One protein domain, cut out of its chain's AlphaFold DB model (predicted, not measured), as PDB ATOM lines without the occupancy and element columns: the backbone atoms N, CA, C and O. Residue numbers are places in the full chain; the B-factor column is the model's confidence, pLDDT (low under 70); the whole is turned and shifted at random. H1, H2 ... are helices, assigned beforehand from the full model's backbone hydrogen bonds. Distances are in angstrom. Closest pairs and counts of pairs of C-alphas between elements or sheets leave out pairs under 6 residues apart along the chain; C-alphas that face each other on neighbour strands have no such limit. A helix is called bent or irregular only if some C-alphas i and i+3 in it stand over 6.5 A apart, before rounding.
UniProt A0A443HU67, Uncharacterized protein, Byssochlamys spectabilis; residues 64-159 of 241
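Overview. This is residues 64 to 159 of the 241 residues of an uncharacterized protein of Byssochlamys spectabilis (UniProt A0A443HU67). The longest helix, H6, and the irregular helix H5 lie side by side as a helical hairpin, with H3 near both of them; from the last residues of H6 and the start of H3, H2 leads away as an arm tipped by the short H1, and residues 67 to 72 stick out free. The other short helix, H4, sits in the loops between H3 and H5, apart from H3, H5 and H6. The printed part has 96 residues with six named helices, H1 to H6 in order along the chain, and no named strand; the class is all helix, with 62 residues in the helices. The whole is loose, with a radius of gyration of the C-alphas of 15.7 A, and elongated, spanning 47 by 29 by 22 A.

Along the chain. H6, residues 138 to 155, measures 25.9 A from first to last C-alpha, from (-52.417, 0.193, -21.300) to (-27.723, -2.303, -13.939). H5, residues 113 to 127, measures 20.1 A and is irregular: C-alphas 122 and 125 are 7.5 A apart. H3, residues 84 to 94, and H2, residues 71 to 80, each measure 15.0 A. H1, residues 65 to 68, begins at C-alpha 65, (-27.348, 15.668, -23.286), and measures 5.5 A. H4, residues 102 to 105, is neither bent nor irregular, but only just: C-alphas 102 and 105 are 6.0 A apart.

Arrangement. H5 and H6 touch as a hairpin, opposite ways at a shallow tilt of 32 degrees; their closest C-alphas, those of Gln 118 and Ser 144, are 4.9 A apart. H6 touches H5 with residues 140 to 148 alone. H3 is near H5 and near H6, with 6 pairs of C-alphas within 10 A in each case. H2 and H6 are close but not clearly touching, about perpendicular at 84 degrees; their closest C-alphas, those of Leu 80 and Leu 155, are 6.4 A apart. H2 and H3 are also close but not clearly touching, about perpendicular at 79 degrees, the C-alphas of Leu 80 and Phe 86 coming closest at 7.4 A. H1 and H2 are close but not clearly touching, with the C-alphas of Pro 65 and Ala 71 closest at 4.8 A. H4 touches no helix. In H3 and H6 every O i to N i+4 pair is within hydrogen-bond range; H2 has 4 of 6, H5 has 8 of 11, and H1 and H4 are too short for such a pair.

Size, cuts and confidence. The two C-alphas farthest apart, those of Gly 69 and Ser 131, are 47.0 A apart. The printed part has no cut and no long link. Mean pLDDT of the printed part is 81.5; residues 97 to 109 and 125 to 130 are under 70.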
ATOM      1  N   THR A  64     -30.249  16.402 -26.698       88.06
ATOM      2  CA  THR A  64     -28.823  16.742 -26.687       88.06
ATOM      3  C   THR A  64     -28.370  16.800 -25.230       88.06
ATOM      4  O   THR A  64     -28.640  17.807 -24.574       88.06
ATOM      5  N   PRO A  65     -27.689  15.762 -24.707       87.38
ATOM      6  CA  PRO A  65     -27.348  15.668 -23.286       87.38
ATOM      7  C   PRO A  65     -26.640  16.911 -22.736       87.38
ATOM      8  O   PRO A  65     -26.931  17.353 -21.629       87.38
ATOM      9  N   ALA A  66     -25.758  17.518 -23.535       89.69
ATOM     10  CA  ALA A  66     -25.003  18.710 -23.156       89.69
ATOM     11  C   ALA A  66     -25.891  19.926 -22.831       89.69
ATOM     12  O   ALA A  66     -25.569  20.669 -21.911       89.69
ATOM     13  N   ILE A  67     -27.031  20.095 -23.517       86.81
ATOM     14  CA  ILE A  67     -27.974  21.201 -23.256       86.81
ATOM     15  C   ILE A  67     -28.547  21.115 -21.835       86.81
ATOM     16  O   ILE A  67     -28.890  22.132 -21.243       86.81
ATOM     17  N   PHE A  68     -28.617  19.906 -21.281       83.25
ATOM     18  CA  PHE A  68     -29.171  19.633 -19.957       83.25
ATOM     19  C   PHE A  68     -28.088  19.364 -18.903       83.25
ATOM     20  O   PHE A  68     -28.411  18.931 -17.803       83.25
ATOM     21  N   GLY A  69     -26.801  19.552 -19.229       88.50
ATOM     22  CA  GLY A  69     -25.696  19.192 -18.331       88.50
ATOM     23  C   GLY A  69     -25.546  17.682 -18.092       88.50
ATOM     24  O   GLY A  69     -24.825  17.267 -17.193       88.50
ATOM     25  N   LEU A  70     -26.195  16.846 -18.910       89.50
ATOM     26  CA  LEU A  70     -26.249  15.389 -18.753       89.50
ATOM     27  C   LEU A  70     -25.194  14.647 -19.584       89.50
ATOM     28  O   LEU A  70     -25.247  13.426 -19.676       89.50
ATOM     29  N   ALA A  71     -24.246  15.344 -20.222       92.88
ATOM     30  CA  ALA A  71     -23.250  14.700 -21.083       92.88
ATOM     31  C   ALA A  71     -22.425  13.605 -20.366       92.88
ATOM     32  O   ALA A  71     -22.348  12.503 -20.915       92.88
ATOM     33  N   PRO A  72     -21.899  13.820 -19.140       90.06
ATOM     34  CA  PRO A  72     -21.185  12.766 -18.415       90.06
ATOM     35  C   PRO A  72     -22.082  11.563 -18.087       90.06
ATOM     36  O   PRO A  72     -21.709  10.418 -18.338       90.06
ATOM     37  N   SER A  73     -23.299  11.819 -17.595       87.62
ATOM     38  CA  SER A  73     -24.273  10.769 -17.270       87.62
ATOM     39  C   SER A  73     -24.697   9.976 -18.505       87.62
ATOM     40  O   SER A  73     -24.869   8.764 -18.436       87.62
ATOM     41  N   TYR A  74     -24.826  10.638 -19.656       89.50
ATOM     42  CA  TYR A  74     -25.163   9.986 -20.916       89.50
ATOM     43  C   TYR A  74     -24.050   9.050 -21.394       89.50
ATOM     44  O   TYR A  74     -24.329   7.938 -21.838       89.50
ATOM     45  N   GLN A  75     -22.784   9.456 -21.247       88.56
ATOM     46  CA  GLN A  75     -21.641   8.591 -21.551       88.56
ATOM     47  C   GLN A  75     -21.611   7.358 -20.634       88.56
ATOM     48  O   GLN A  75     -21.424   6.243 -21.117       88.56
ATOM     49  N   GLN A  76     -21.853   7.539 -19.332       86.19
ATOM     50  CA  GLN A  76     -21.944   6.429 -18.374       86.19
ATOM     51  C   GLN A  76     -23.110   5.485 -18.693       86.19
ATOM     52  O   GLN A  76     -22.943   4.268 -18.660       86.19
ATOM     53  N   ALA A  77     -24.269   6.024 -19.080       86.50
ATOM     54  CA  ALA A  77     -25.416   5.224 -19.505       86.50
ATOM     55  C   ALA A  77     -25.101   4.352 -20.735       86.50
ATOM     56  O   ALA A  77     -25.623   3.244 -20.853       86.50
ATOM     57  N   GLY A  78     -24.198   4.799 -21.615       87.38
ATOM     58  CA  GLY A  78     -23.689   4.002 -22.734       87.38
ATOM     59  C   GLY A  78     -22.984   2.709 -22.306       87.38
ATOM     60  O   GLY A  78     -22.989   1.731 -23.048       87.38
ATOM     61  N   LEU A  79     -22.438   2.639 -21.090       87.19
ATOM     62  CA  LEU A  79     -21.850   1.402 -20.569       87.19
ATOM     63  C   LEU A  79     -22.927   0.376 -20.196       87.19
ATOM     64  O   LEU A  79     -22.706  -0.825 -20.355       87.19
ATOM     65  N   LEU A  80     -24.120   0.820 -19.784       86.94
ATOM     66  CA  LEU A  80     -25.227  -0.078 -19.428       86.94
ATOM     67  C   LEU A  80     -25.669  -0.928 -20.614       86.94
ATOM     68  O   LEU A  80     -25.980  -2.104 -20.440       86.94
ATOM     69  N   VAL A  81     -25.643  -0.363 -21.825       86.50
ATOM     70  CA  VAL A  81     -26.002  -1.129 -23.020       86.50
ATOM     71  C   VAL A  81     -24.944  -2.168 -23.381       86.50
ATOM     72  O   VAL A  81     -25.272  -3.121 -24.069       86.50
ATOM     73  N   THR A  82     -23.704  -2.053 -22.897       89.69
ATOM     74  CA  THR A  82     -22.667  -3.089 -23.087       89.69
ATOM     75  C   THR A  82     -22.760  -4.231 -22.072       89.69
ATOM     76  O   THR A  82     -22.086  -5.246 -22.228       89.69
ATOM     77  N   ASN A  83     -23.609  -4.103 -21.046       90.56
ATOM     78  CA  ASN A  83     -23.792  -5.140 -20.038       90.56
ATOM     79  C   ASN A  83     -24.329  -6.439 -20.662       90.56
ATOM     80  O   ASN A  83     -25.284  -6.410 -21.439       90.56
ATOM     81  N   GLN A  84     -23.773  -7.586 -20.260       89.12
ATOM     82  CA  GLN A  84     -24.163  -8.892 -20.795       89.12
ATOM     83  C   GLN A  84     -25.665  -9.183 -20.635       89.12
ATOM     84  O   GLN A  84     -26.298  -9.611 -21.597       89.12
ATOM     85  N   ASN A  85     -26.270  -8.889 -19.475       88.38
ATOM     86  CA  ASN A  85     -27.709  -9.107 -19.274       88.38
ATOM     87  C   ASN A  85     -28.548  -8.271 -20.251       88.38
ATOM     88  O   ASN A  85     -29.571  -8.745 -20.746       88.38
ATOM     89  N   PHE A  86     -28.126  -7.032 -20.527       91.00
ATOM     90  CA  PHE A  86     -28.815  -6.169 -21.485       91.00
ATOM     91  C   PHE A  86     -28.625  -6.667 -22.921       91.00
ATOM     92  O   PHE A  86     -29.595  -6.725 -23.673       91.00
ATOM     93  N   GLN A  87     -27.406  -7.066 -23.293       90.69
ATOM     94  CA  GLN A  87     -27.094  -7.608 -24.618       90.69
ATOM     95  C   GLN A  87     -27.887  -8.885 -24.911       90.69
ATOM     96  O   GLN A  87     -28.510  -8.987 -25.965       90.69
ATOM     97  N   GLU A  88     -27.954  -9.822 -23.965       87.12
ATOM     98  CA  GLU A  88     -28.766 -11.035 -24.103       87.12
ATOM     99  C   GLU A  88     -30.259 -10.714 -24.243       87.12
ATOM    100  O   GLU A  88     -30.954 -11.305 -25.073       87.12
ATOM    101  N   TYR A  89     -30.769  -9.764 -23.455       88.50
ATOM    102  CA  TYR A  89     -32.141  -9.283 -23.592       88.50
ATOM    103  C   TYR A  89     -32.390  -8.677 -24.985       88.50
ATOM    104  O   TYR A  89     -33.340  -9.073 -25.665       88.50
ATOM    105  N   ALA A  90     -31.519  -7.777 -25.445       89.50
ATOM    106  CA  ALA A  90     -31.636  -7.113 -26.738       89.50
ATOM    107  C   ALA A  90     -31.572  -8.111 -27.905       89.50
ATOM    108  O   ALA A  90     -32.388  -8.031 -28.824       89.50
ATOM    109  N   GLN A  91     -30.669  -9.094 -27.841       86.38
ATOM    110  CA  GLN A  91     -30.574 -10.176 -28.823       86.38
ATOM    111  C   GLN A  91     -31.875 -10.979 -28.907       86.38
ATOM    112  O   GLN A  91     -32.345 -11.262 -30.007       86.38
ATOM    113  N   ARG A  92     -32.510 -11.300 -27.773       81.62
ATOM    114  CA  ARG A  92     -33.789 -12.034 -27.764       81.62
ATOM    115  C   ARG A  92     -34.929 -11.230 -28.371       81.62
ATOM    116  O   ARG A  92     -35.727 -11.778 -29.131       81.62
ATOM    117  N   VAL A  93     -35.007  -9.942 -28.039       83.75
ATOM    118  CA  VAL A  93     -35.992  -9.034 -28.640       83.75
ATOM    119  C   VAL A  93     -35.767  -8.947 -30.153       83.75
ATOM    120  O   VAL A  93     -36.719  -9.116 -30.913       83.75
ATOM    121  N   GLY A  94     -34.516  -8.773 -30.593       82.00
ATOM    122  CA  GLY A  94     -34.138  -8.710 -32.009       82.00
ATOM    123  C   GLY A  94     -34.381 -10.011 -32.779       82.00
ATOM    124  O   GLY A  94     -34.783  -9.971 -33.937       82.00
ATOM    125  N   ALA A  95     -34.223 -11.163 -32.126       78.00
ATOM    126  CA  ALA A  95     -34.498 -12.482 -32.695       78.00
ATOM    127  C   ALA A  95     -36.003 -12.819 -32.791       78.00
ATOM    128  O   ALA A  95     -36.358 -13.919 -33.208       78.00
ATOM    129  N   GLY A  96     -36.903 -11.911 -32.393       72.31
ATOM    130  CA  GLY A  96     -38.350 -12.121 -32.513       72.31
ATOM    131  C   GLY A  96     -38.941 -13.097 -31.488       72.31
ATOM    132  O   GLY A  96     -40.090 -13.515 -31.630       72.31
ATOM    133  N   ILE A  97     -38.209 -13.411 -30.410       63.69
ATOM    134  CA  ILE A  97     -38.589 -14.381 -29.354       63.69
ATOM    135  C   ILE A  97     -39.839 -13.934 -28.558       63.69
ATOM    136  O   ILE A  97     -40.379 -14.653 -27.716       63.69
ATOM    137  N   LEU A  98     -40.384 -12.755 -28.856       67.69
ATOM    138  CA  LEU A  98     -41.659 -12.291 -28.315       67.69
ATOM    139  C   LEU A  98     -42.899 -12.903 -29.026       67.69
ATOM    140  O   LEU A  98     -44.031 -12.576 -28.666       67.69
ATOM    141  N   GLY A  99     -42.708 -13.796 -30.008       61.72
ATOM    142  CA  GLY A  99     -43.775 -14.545 -30.690       61.72
ATOM    143  C   GLY A  99     -44.391 -15.710 -29.879       61.72
ATOM    144  O   GLY A  99     -43.901 -16.077 -28.808       61.72
ATOM    145  N   PRO A 100     -45.497 -16.323 -30.352       55.81
ATOM    146  CA  PRO A 100     -46.077 -17.510 -29.721       55.81
ATOM    147  C   PRO A 100     -45.131 -18.724 -29.828       55.81
ATOM    148  O   PRO A 100     -44.699 -19.056 -30.923       55.81
ATOM    149  N   GLY A 101     -44.844 -19.405 -28.707       56.34
ATOM    150  CA  GLY A 101     -44.091 -20.677 -28.682       56.34
ATOM    151  C   GLY A 101     -42.717 -20.643 -27.997       56.34
ATOM    152  O   GLY A 101     -42.127 -21.691 -27.762       56.34
ATOM    153  N   HIS A 102     -42.219 -19.471 -27.595       64.62
ATOM    154  CA  HIS A 102     -40.846 -19.328 -27.085       64.62
ATOM    155  C   HIS A 102     -40.673 -19.459 -25.557       64.62
ATOM    156  O   HIS A 102     -39.577 -19.250 -25.034       64.62
ATOM    157  N   PHE A 103     -41.725 -19.844 -24.825       57.91
ATOM    158  CA  PHE A 103     -41.678 -20.019 -23.363       57.91
ATOM    159  C   PHE A 103     -40.684 -21.099 -22.906       57.91
ATOM    160  O   PHE A 103     -40.200 -21.046 -21.780       57.91
ATOM    161  N   ALA A 104     -40.327 -22.048 -23.777       58.53
ATOM    162  CA  ALA A 104     -39.352 -23.093 -23.460       58.53
ATOM    163  C   ALA A 104     -37.947 -22.536 -23.138       58.53
ATOM    164  O   ALA A 104     -37.180 -23.176 -22.427       58.53
ATOM    165  N   GLN A 105     -37.618 -21.325 -23.607       59.44
ATOM    166  CA  GLN A 105     -36.314 -20.679 -23.385       59.44
ATOM    167  C   GLN A 105     -36.284 -19.756 -22.145       59.44
ATOM    168  O   GLN A 105     -35.319 -19.016 -21.931       59.44
ATOM    169  N   TRP A 106     -37.347 -19.764 -21.329       62.59
ATOM    170  CA  TRP A 106     -37.512 -18.897 -20.149       62.59
ATOM    171  C   TRP A 106     -36.964 -19.480 -18.840       62.59
ATOM    172  O   TRP A 106     -37.153 -18.914 -17.758       62.59
ATOM    173  N   THR A 107     -36.270 -20.610 -18.907       61.88
ATOM    174  CA  THR A 107     -35.638 -21.246 -17.744       61.88
ATOM    175  C   THR A 107     -34.461 -20.437 -17.184       61.88
ATOM    176  O   THR A 107     -34.067 -20.650 -16.045       61.88
ATOM    177  N   LEU A 108     -33.944 -19.460 -17.934       63.47
ATOM    178  CA  LEU A 108     -32.789 -18.650 -17.543       63.47
ATOM    179  C   LEU A 108     -33.168 -17.550 -16.539       63.47
ATOM    180  O   LEU A 108     -34.029 -16.712 -16.812       63.47
ATOM    181  N   ASN A 109     -32.504 -17.540 -15.382       67.50
ATOM    182  CA  ASN A 109     -32.640 -16.506 -14.353       67.50
ATOM    183  C   ASN A 109     -31.855 -15.254 -14.759       67.50
ATOM    184  O   ASN A 109     -30.698 -15.088 -14.389       67.50
ATOM    185  N   THR A 110     -32.494 -14.378 -15.534       81.00
ATOM    186  CA  THR A 110     -31.926 -13.083 -15.934       81.00
ATOM    187  C   THR A 110     -32.719 -11.936 -15.321       81.00
ATOM    188  O   THR A 110     -33.919 -12.066 -15.056       81.00
ATOM    189  N   LEU A 111     -32.065 -10.782 -15.164       87.00
ATOM    190  CA  LEU A 111     -32.686  -9.542 -14.685       87.00
ATOM    191  C   LEU A 111     -33.915  -9.131 -15.521       87.00
ATOM    192  O   LEU A 111     -34.859  -8.536 -15.012       87.00
ATOM    193  N   PHE A 112     -33.930  -9.502 -16.803       88.88
ATOM    194  CA  PHE A 112     -34.966  -9.134 -17.766       88.88
ATOM    195  C   PHE A 112     -36.051 -10.206 -17.959       88.88
ATOM    196  O   PHE A 112     -36.939 -10.034 -18.792       88.88
ATOM    197  N   LYS A 113     -36.035 -11.309 -17.199       85.38
ATOM    198  CA  LYS A 113     -37.014 -12.403 -17.354       85.38
ATOM    199  C   LYS A 113     -38.460 -11.935 -17.165       85.38
ATOM    200  O   LYS A 113     -39.318 -12.236 -17.992       85.38
ATOM    201  N   VAL A 114     -38.728 -11.186 -16.092       86.81
ATOM    202  CA  VAL A 114     -40.069 -10.645 -15.800       86.81
ATOM    203  C   VAL A 114     -40.501  -9.658 -16.883       86.81
ATOM    204  O   VAL A 114     -41.633  -9.720 -17.358       86.81
ATOM    205  N   LEU A 115     -39.576  -8.803 -17.329       89.50
ATOM    206  CA  LEU A 115     -39.821  -7.873 -18.425       89.50
ATOM    207  C   LEU A 115     -40.248  -8.602 -19.704       89.50
ATOM    208  O   LEU A 115     -41.262  -8.240 -20.296       89.50
ATOM    209  N   LEU A 116     -39.497  -9.621 -20.131       86.19
ATOM    210  CA  LEU A 116     -39.798 -10.369 -21.356       86.19
ATOM    211  C   LEU A 116     -41.216 -10.951 -21.321       86.19
ATOM    212  O   LEU A 116     -41.916 -10.949 -22.336       86.19
ATOM    213  N   ALA A 117     -41.666 -11.382 -20.140       83.12
ATOM    214  CA  ALA A 117     -43.018 -11.883 -19.965       83.12
ATOM    215  C   ALA A 117     -44.100 -10.828 -20.146       83.12
ATOM    216  O   ALA A 117     -45.089 -11.043 -20.852       83.12
ATOM    217  N   GLN A 118     -43.886  -9.664 -19.551       88.25
ATOM    218  CA  GLN A 118     -44.816  -8.549 -19.647       88.25
ATOM    219  C   GLN A 118     -44.836  -7.953 -21.061       88.25
ATOM    220  O   GLN A 118     -45.907  -7.620 -21.567       88.25
ATOM    221  N   GLN A 119     -43.694  -7.907 -21.755       87.19
ATOM    222  CA  GLN A 119     -43.623  -7.469 -23.152       87.19
ATOM    223  C   GLN A 119     -44.429  -8.368 -24.082       87.19
ATOM    224  O   GLN A 119     -45.154  -7.864 -24.939       87.19
ATOM    225  N   GLN A 120     -44.363  -9.690 -23.897       82.31
ATOM    226  CA  GLN A 120     -45.194 -10.613 -24.667       82.31
ATOM    227  C   GLN A 120     -46.687 -10.347 -24.462       82.31
ATOM    228  O   GLN A 120     -47.447 -10.372 -25.430       82.31
ATOM    229  N   GLN A 121     -47.117 -10.049 -23.232       81.31
ATOM    230  CA  GLN A 121     -48.501  -9.660 -22.964       81.31
ATOM    231  C   GLN A 121     -48.855  -8.329 -23.643       81.31
ATOM    232  O   GLN A 121     -49.903  -8.230 -24.284       81.31
ATOM    233  N   ALA A 122     -47.971  -7.330 -23.567       84.75
ATOM    234  CA  ALA A 122     -48.170  -6.017 -24.177       84.75
ATOM    235  C   ALA A 122     -48.347  -6.098 -25.707       84.75
ATOM    236  O   ALA A 122     -49.156  -5.364 -26.284       84.75
ATOM    237  N   ILE A 123     -47.648  -7.027 -26.368       80.19
ATOM    238  CA  ILE A 123     -47.710  -7.205 -27.826       80.19
ATOM    239  C   ILE A 123     -48.606  -8.367 -28.274       80.19
ATOM    240  O   ILE A 123     -48.762  -8.570 -29.477       80.19
ATOM    241  N   ALA A 124     -49.237  -9.115 -27.362       73.06
ATOM    242  CA  ALA A 124     -50.023 -10.311 -27.692       73.06
ATOM    243  C   ALA A 124     -51.104 -10.039 -28.753       73.06
ATOM    244  O   ALA A 124     -51.302 -10.848 -29.658       73.06
ATOM    245  N   ALA A 125     -51.745  -8.868 -28.697       67.12
ATOM    246  CA  ALA A 125     -52.738  -8.419 -29.676       67.12
ATOM    247  C   ALA A 125     -52.210  -8.298 -31.109       67.12
ATOM    248  O   ALA A 125     -52.996  -8.319 -32.055       67.12
ATOM    249  N   VAL A 126     -50.904  -8.060 -31.264       69.50
ATOM    250  CA  VAL A 126     -50.243  -7.934 -32.569       69.50
ATOM    251  C   VAL A 126     -50.182  -9.296 -33.247       69.50
ATOM    252  O   VAL A 126     -50.445  -9.385 -34.440       69.50
ATOM    253  N   TYR A 127     -49.895 -10.350 -32.480       62.50
ATOM    254  CA  TYR A 127     -49.572 -11.673 -33.019       62.50
ATOM    255  C   TYR A 127     -50.701 -12.701 -32.900       62.50
ATOM    256  O   TYR A 127     -50.761 -13.627 -33.697       62.50
ATOM    257  N   ARG A 128     -51.594 -12.576 -31.909       64.06
ATOM    258  CA  ARG A 128     -52.611 -13.598 -31.574       64.06
ATOM    259  C   ARG A 128     -54.046 -13.178 -31.912       64.06
ATOM    260  O   ARG A 128     -54.998 -13.808 -31.462       64.06
ATOM    261  N   GLY A 129     -54.212 -12.097 -32.674       59.97
ATOM    262  CA  GLY A 129     -55.522 -11.536 -33.003       59.97
ATOM    263  C   GLY A 129     -56.202 -10.827 -31.824       59.97
ATOM    264  O   GLY A 129     -55.671 -10.738 -30.714       59.97
ATOM    265  N   ARG A 130     -57.393 -10.274 -32.076       65.31
ATOM    266  CA  ARG A 130     -58.168  -9.495 -31.097       65.31
ATOM    267  C   ARG A 130     -59.191 -10.388 -30.395       65.31
ATOM    268  O   ARG A 130     -60.324 -10.500 -30.845       65.31
ATOM    269  N   SER A 131     -58.807 -10.987 -29.274       75.44
ATOM    270  CA  SER A 131     -59.748 -11.578 -28.312       75.44
ATOM    271  C   SER A 131     -59.796 -10.726 -27.042       75.44
ATOM    272  O   SER A 131     -58.920  -9.884 -26.824       75.44
ATOM    273  N   LYS A 132     -60.778 -10.954 -26.160       73.44
ATOM    274  CA  LYS A 132     -60.799 -10.312 -24.831       73.44
ATOM    275  C   LYS A 132     -59.525 -10.607 -24.021       73.44
ATOM    276  O   LYS A 132     -59.098  -9.750 -23.259       73.44
ATOM    277  N   LEU A 133     -58.906 -11.774 -24.231       70.38
ATOM    278  CA  LEU A 133     -57.701 -12.229 -23.524       70.38
ATOM    279  C   LEU A 133     -56.394 -11.700 -24.130       70.38
ATOM    280  O   LEU A 133     -55.365 -11.681 -23.466       70.38
ATOM    281  N   THR A 134     -56.421 -11.282 -25.394       71.62
ATOM    282  CA  THR A 134     -55.240 -10.816 -26.134       71.62
ATOM    283  C   THR A 134     -55.350  -9.350 -26.528       71.62
ATOM    284  O   THR A 134     -54.537  -8.873 -27.309       71.62
ATOM    285  N   ARG A 135     -56.354  -8.613 -26.033       74.75
ATOM    286  CA  ARG A 135     -56.526  -7.186 -26.330       74.75
ATOM    287  C   ARG A 135     -55.334  -6.399 -25.787       74.75
ATOM    288  O   ARG A 135     -54.856  -6.661 -24.688       74.75
ATOM    289  N   ARG A 136     -54.892  -5.385 -26.539       78.50
ATOM    290  CA  ARG A 136     -53.899  -4.437 -26.025       78.50
ATOM    291  C   ARG A 136     -54.454  -3.756 -24.778       78.50
ATOM    292  O   ARG A 136     -55.587  -3.273 -24.799       78.50
ATOM    293  N   SER A 137     -53.643  -3.711 -23.734       85.62
ATOM    294  CA  SER A 137     -53.974  -3.086 -22.462       85.62
ATOM    295  C   SER A 137     -52.904  -2.060 -22.133       85.62
ATOM    296  O   SER A 137     -51.719  -2.376 -22.199       85.62
ATOM    297  N   GLU A 138     -53.325  -0.849 -21.782       87.81
ATOM    298  CA  GLU A 138     -52.417   0.193 -21.300       87.81
ATOM    299  C   GLU A 138     -51.667  -0.270 -20.053       87.81
ATOM    300  O   GLU A 138     -50.456  -0.120 -19.992       87.81
ATOM    301  N   ALA A 139     -52.353  -0.970 -19.140       89.44
ATOM    302  CA  ALA A 139     -51.733  -1.560 -17.960       89.44
ATOM    303  C   ALA A 139     -50.610  -2.545 -18.325       89.44
ATOM    304  O   ALA A 139     -49.552  -2.516 -17.711       89.44
ATOM    305  N   ALA A 140     -50.791  -3.375 -19.362       89.25
ATOM    306  CA  ALA A 140     -49.745  -4.308 -19.793       89.25
ATOM    307  C   ALA A 140     -48.519  -3.582 -20.371       89.25
ATOM    308  O   ALA A 140     -47.387  -3.986 -20.107       89.25
ATOM    309  N   VAL A 141     -48.734  -2.502 -21.134       91.31
ATOM    310  CA  VAL A 141     -47.637  -1.659 -21.635       91.31
ATOM    311  C   VAL A 141     -46.937  -0.957 -20.470       91.31
ATOM    312  O   VAL A 141     -45.713  -1.009 -20.391       91.31
ATOM    313  N   ASN A 142     -47.701  -0.383 -19.539       93.88
ATOM    314  CA  ASN A 142     -47.184   0.336 -18.379       93.88
ATOM    315  C   ASN A 142     -46.338  -0.584 -17.482       93.88
ATOM    316  O   ASN A 142     -45.161  -0.325 -17.250       93.88
ATOM    317  N   THR A 143     -46.881  -1.731 -17.059       92.50
ATOM    318  CA  THR A 143     -46.136  -2.690 -16.229       92.50
ATOM    319  C   THR A 143     -44.862  -3.173 -16.927       92.50
ATOM    320  O   THR A 143     -43.810  -3.257 -16.295       92.50
ATOM    321  N   SER A 144     -44.926  -3.433 -18.238       92.88
ATOM    322  CA  SER A 144     -43.739  -3.785 -19.015       92.88
ATOM    323  C   SER A 144     -42.704  -2.656 -19.044       92.88
ATOM    324  O   SER A 144     -41.510  -2.935 -18.960       92.88
ATOM    325  N   LEU A 145     -43.126  -1.400 -19.191       94.56
ATOM    326  CA  LEU A 145     -42.229  -0.248 -19.204       94.56
ATOM    327  C   LEU A 145     -41.555  -0.060 -17.840       94.56
ATOM    328  O   LEU A 145     -40.336   0.085 -17.782       94.56
ATOM    329  N   VAL A 146     -42.314  -0.160 -16.746       95.25
ATOM    330  CA  VAL A 146     -41.783  -0.067 -15.377       95.25
ATOM    331  C   VAL A 146     -40.732  -1.137 -15.115       95.25
ATOM    332  O   VAL A 146     -39.644  -0.808 -14.651       95.25
ATOM    333  N   SER A 147     -40.995  -2.400 -15.462       94.56
ATOM    334  CA  SER A 147     -39.999  -3.463 -15.270       94.56
ATOM    335  C   SER A 147     -38.748  -3.254 -16.118       94.56
ATOM    336  O   SER A 147     -37.651  -3.586 -15.672       94.56
ATOM    337  N   PHE A 148     -38.881  -2.695 -17.325       93.75
ATOM    338  CA  PHE A 148     -37.727  -2.360 -18.160       93.75
ATOM    339  C   PHE A 148     -36.871  -1.277 -17.513       93.75
ATOM    340  O   PHE A 148     -35.663  -1.453 -17.358       93.75
ATOM    341  N   LEU A 149     -37.501  -0.182 -17.094       93.44
ATOM    342  CA  LEU A 149     -36.819   0.934 -16.456       93.44
ATOM    343  C   LEU A 149     -36.200   0.528 -15.110       93.44
ATOM    344  O   LEU A 149     -35.067   0.912 -14.819       93.44
ATOM    345  N   GLN A 150     -36.883  -0.311 -14.327       93.06
ATOM    346  CA  GLN A 150     -36.347  -0.864 -13.085       93.06
ATOM    347  C   GLN A 150     -35.137  -1.770 -13.343       93.06
ATOM    348  O   GLN A 150     -34.125  -1.633 -12.661       93.06
ATOM    349  N   ALA A 151     -35.192  -2.651 -14.347       91.75
ATOM    350  CA  ALA A 151     -34.051  -3.485 -14.720       91.75
ATOM    351  C   ALA A 151     -32.847  -2.636 -15.161       91.75
ATOM    352  O   ALA A 151     -31.724  -2.901 -14.738       91.75
ATOM    353  N   LEU A 152     -33.065  -1.569 -15.940       90.12
ATOM    354  CA  LEU A 152     -32.002  -0.623 -16.297       90.12
ATOM    355  C   LEU A 152     -31.412   0.083 -15.069       90.12
ATOM    356  O   LEU A 152     -30.192   0.183 -14.957       90.12
ATOM    357  N   ALA A 153     -32.251   0.527 -14.131       89.56
ATOM    358  CA  ALA A 153     -31.788   1.137 -12.886       89.56
ATOM    359  C   ALA A 153     -30.941   0.159 -12.053       89.56
ATOM    360  O   ALA A 153     -29.925   0.553 -11.487       89.56
ATOM    361  N   MET A 154     -31.312  -1.125 -12.024       88.94
ATOM    362  CA  MET A 154     -30.553  -2.170 -11.325       88.94
ATOM    363  C   MET A 154     -29.188  -2.454 -11.968       88.94
ATOM    364  O   MET A 154     -28.264  -2.845 -11.259       88.94
ATOM    365  N   LEU A 155     -29.033  -2.233 -13.279       88.62
ATOM    366  CA  LEU A 155     -27.723  -2.303 -13.939       88.62
ATOM    367  C   LEU A 155     -26.819  -1.117 -13.579       88.62
ATOM    368  O   LEU A 155     -25.602  -1.269 -13.551       88.62
ATOM    369  N   ALA A 156     -27.400   0.052 -13.309       83.44
ATOM    370  CA  ALA A 156     -26.688   1.310 -13.087       83.44
ATOM    371  C   ALA A 156     -26.173   1.503 -11.648       83.44
ATOM    372  O   ALA A 156     -26.071   2.636 -11.189       83.44
ATOM    373  N   ALA A 157     -25.877   0.411 -10.934       73.25
ATOM    374  CA  ALA A 157     -25.564   0.410  -9.505       73.25
ATOM    375  C   ALA A 157     -24.535   1.492  -9.078       73.25
ATOM    376  O   ALA A 157     -23.576   1.748  -9.810       73.25
ATOM    377  N   PRO A 158     -24.666   2.067  -7.864       79.12
ATOM    378  CA  PRO A 158     -25.668   1.751  -6.844       79.12
ATOM    379  C   PRO A 158     -27.059   2.315  -7.169       79.12
ATOM    380  O   PRO A 158     -27.206   3.406  -7.711       79.12
ATOM    381  N   LEU A 159     -28.098   1.565  -6.797       79.88
ATOM    382  CA  LEU A 159     -29.487   2.007  -6.921       79.88
ATOM    383  C   LEU A 159     -29.758   3.168  -5.960       79.88
ATOM    384  O   LEU A 159     -29.754   2.984  -4.745       79.88
TER     385      LEU A 159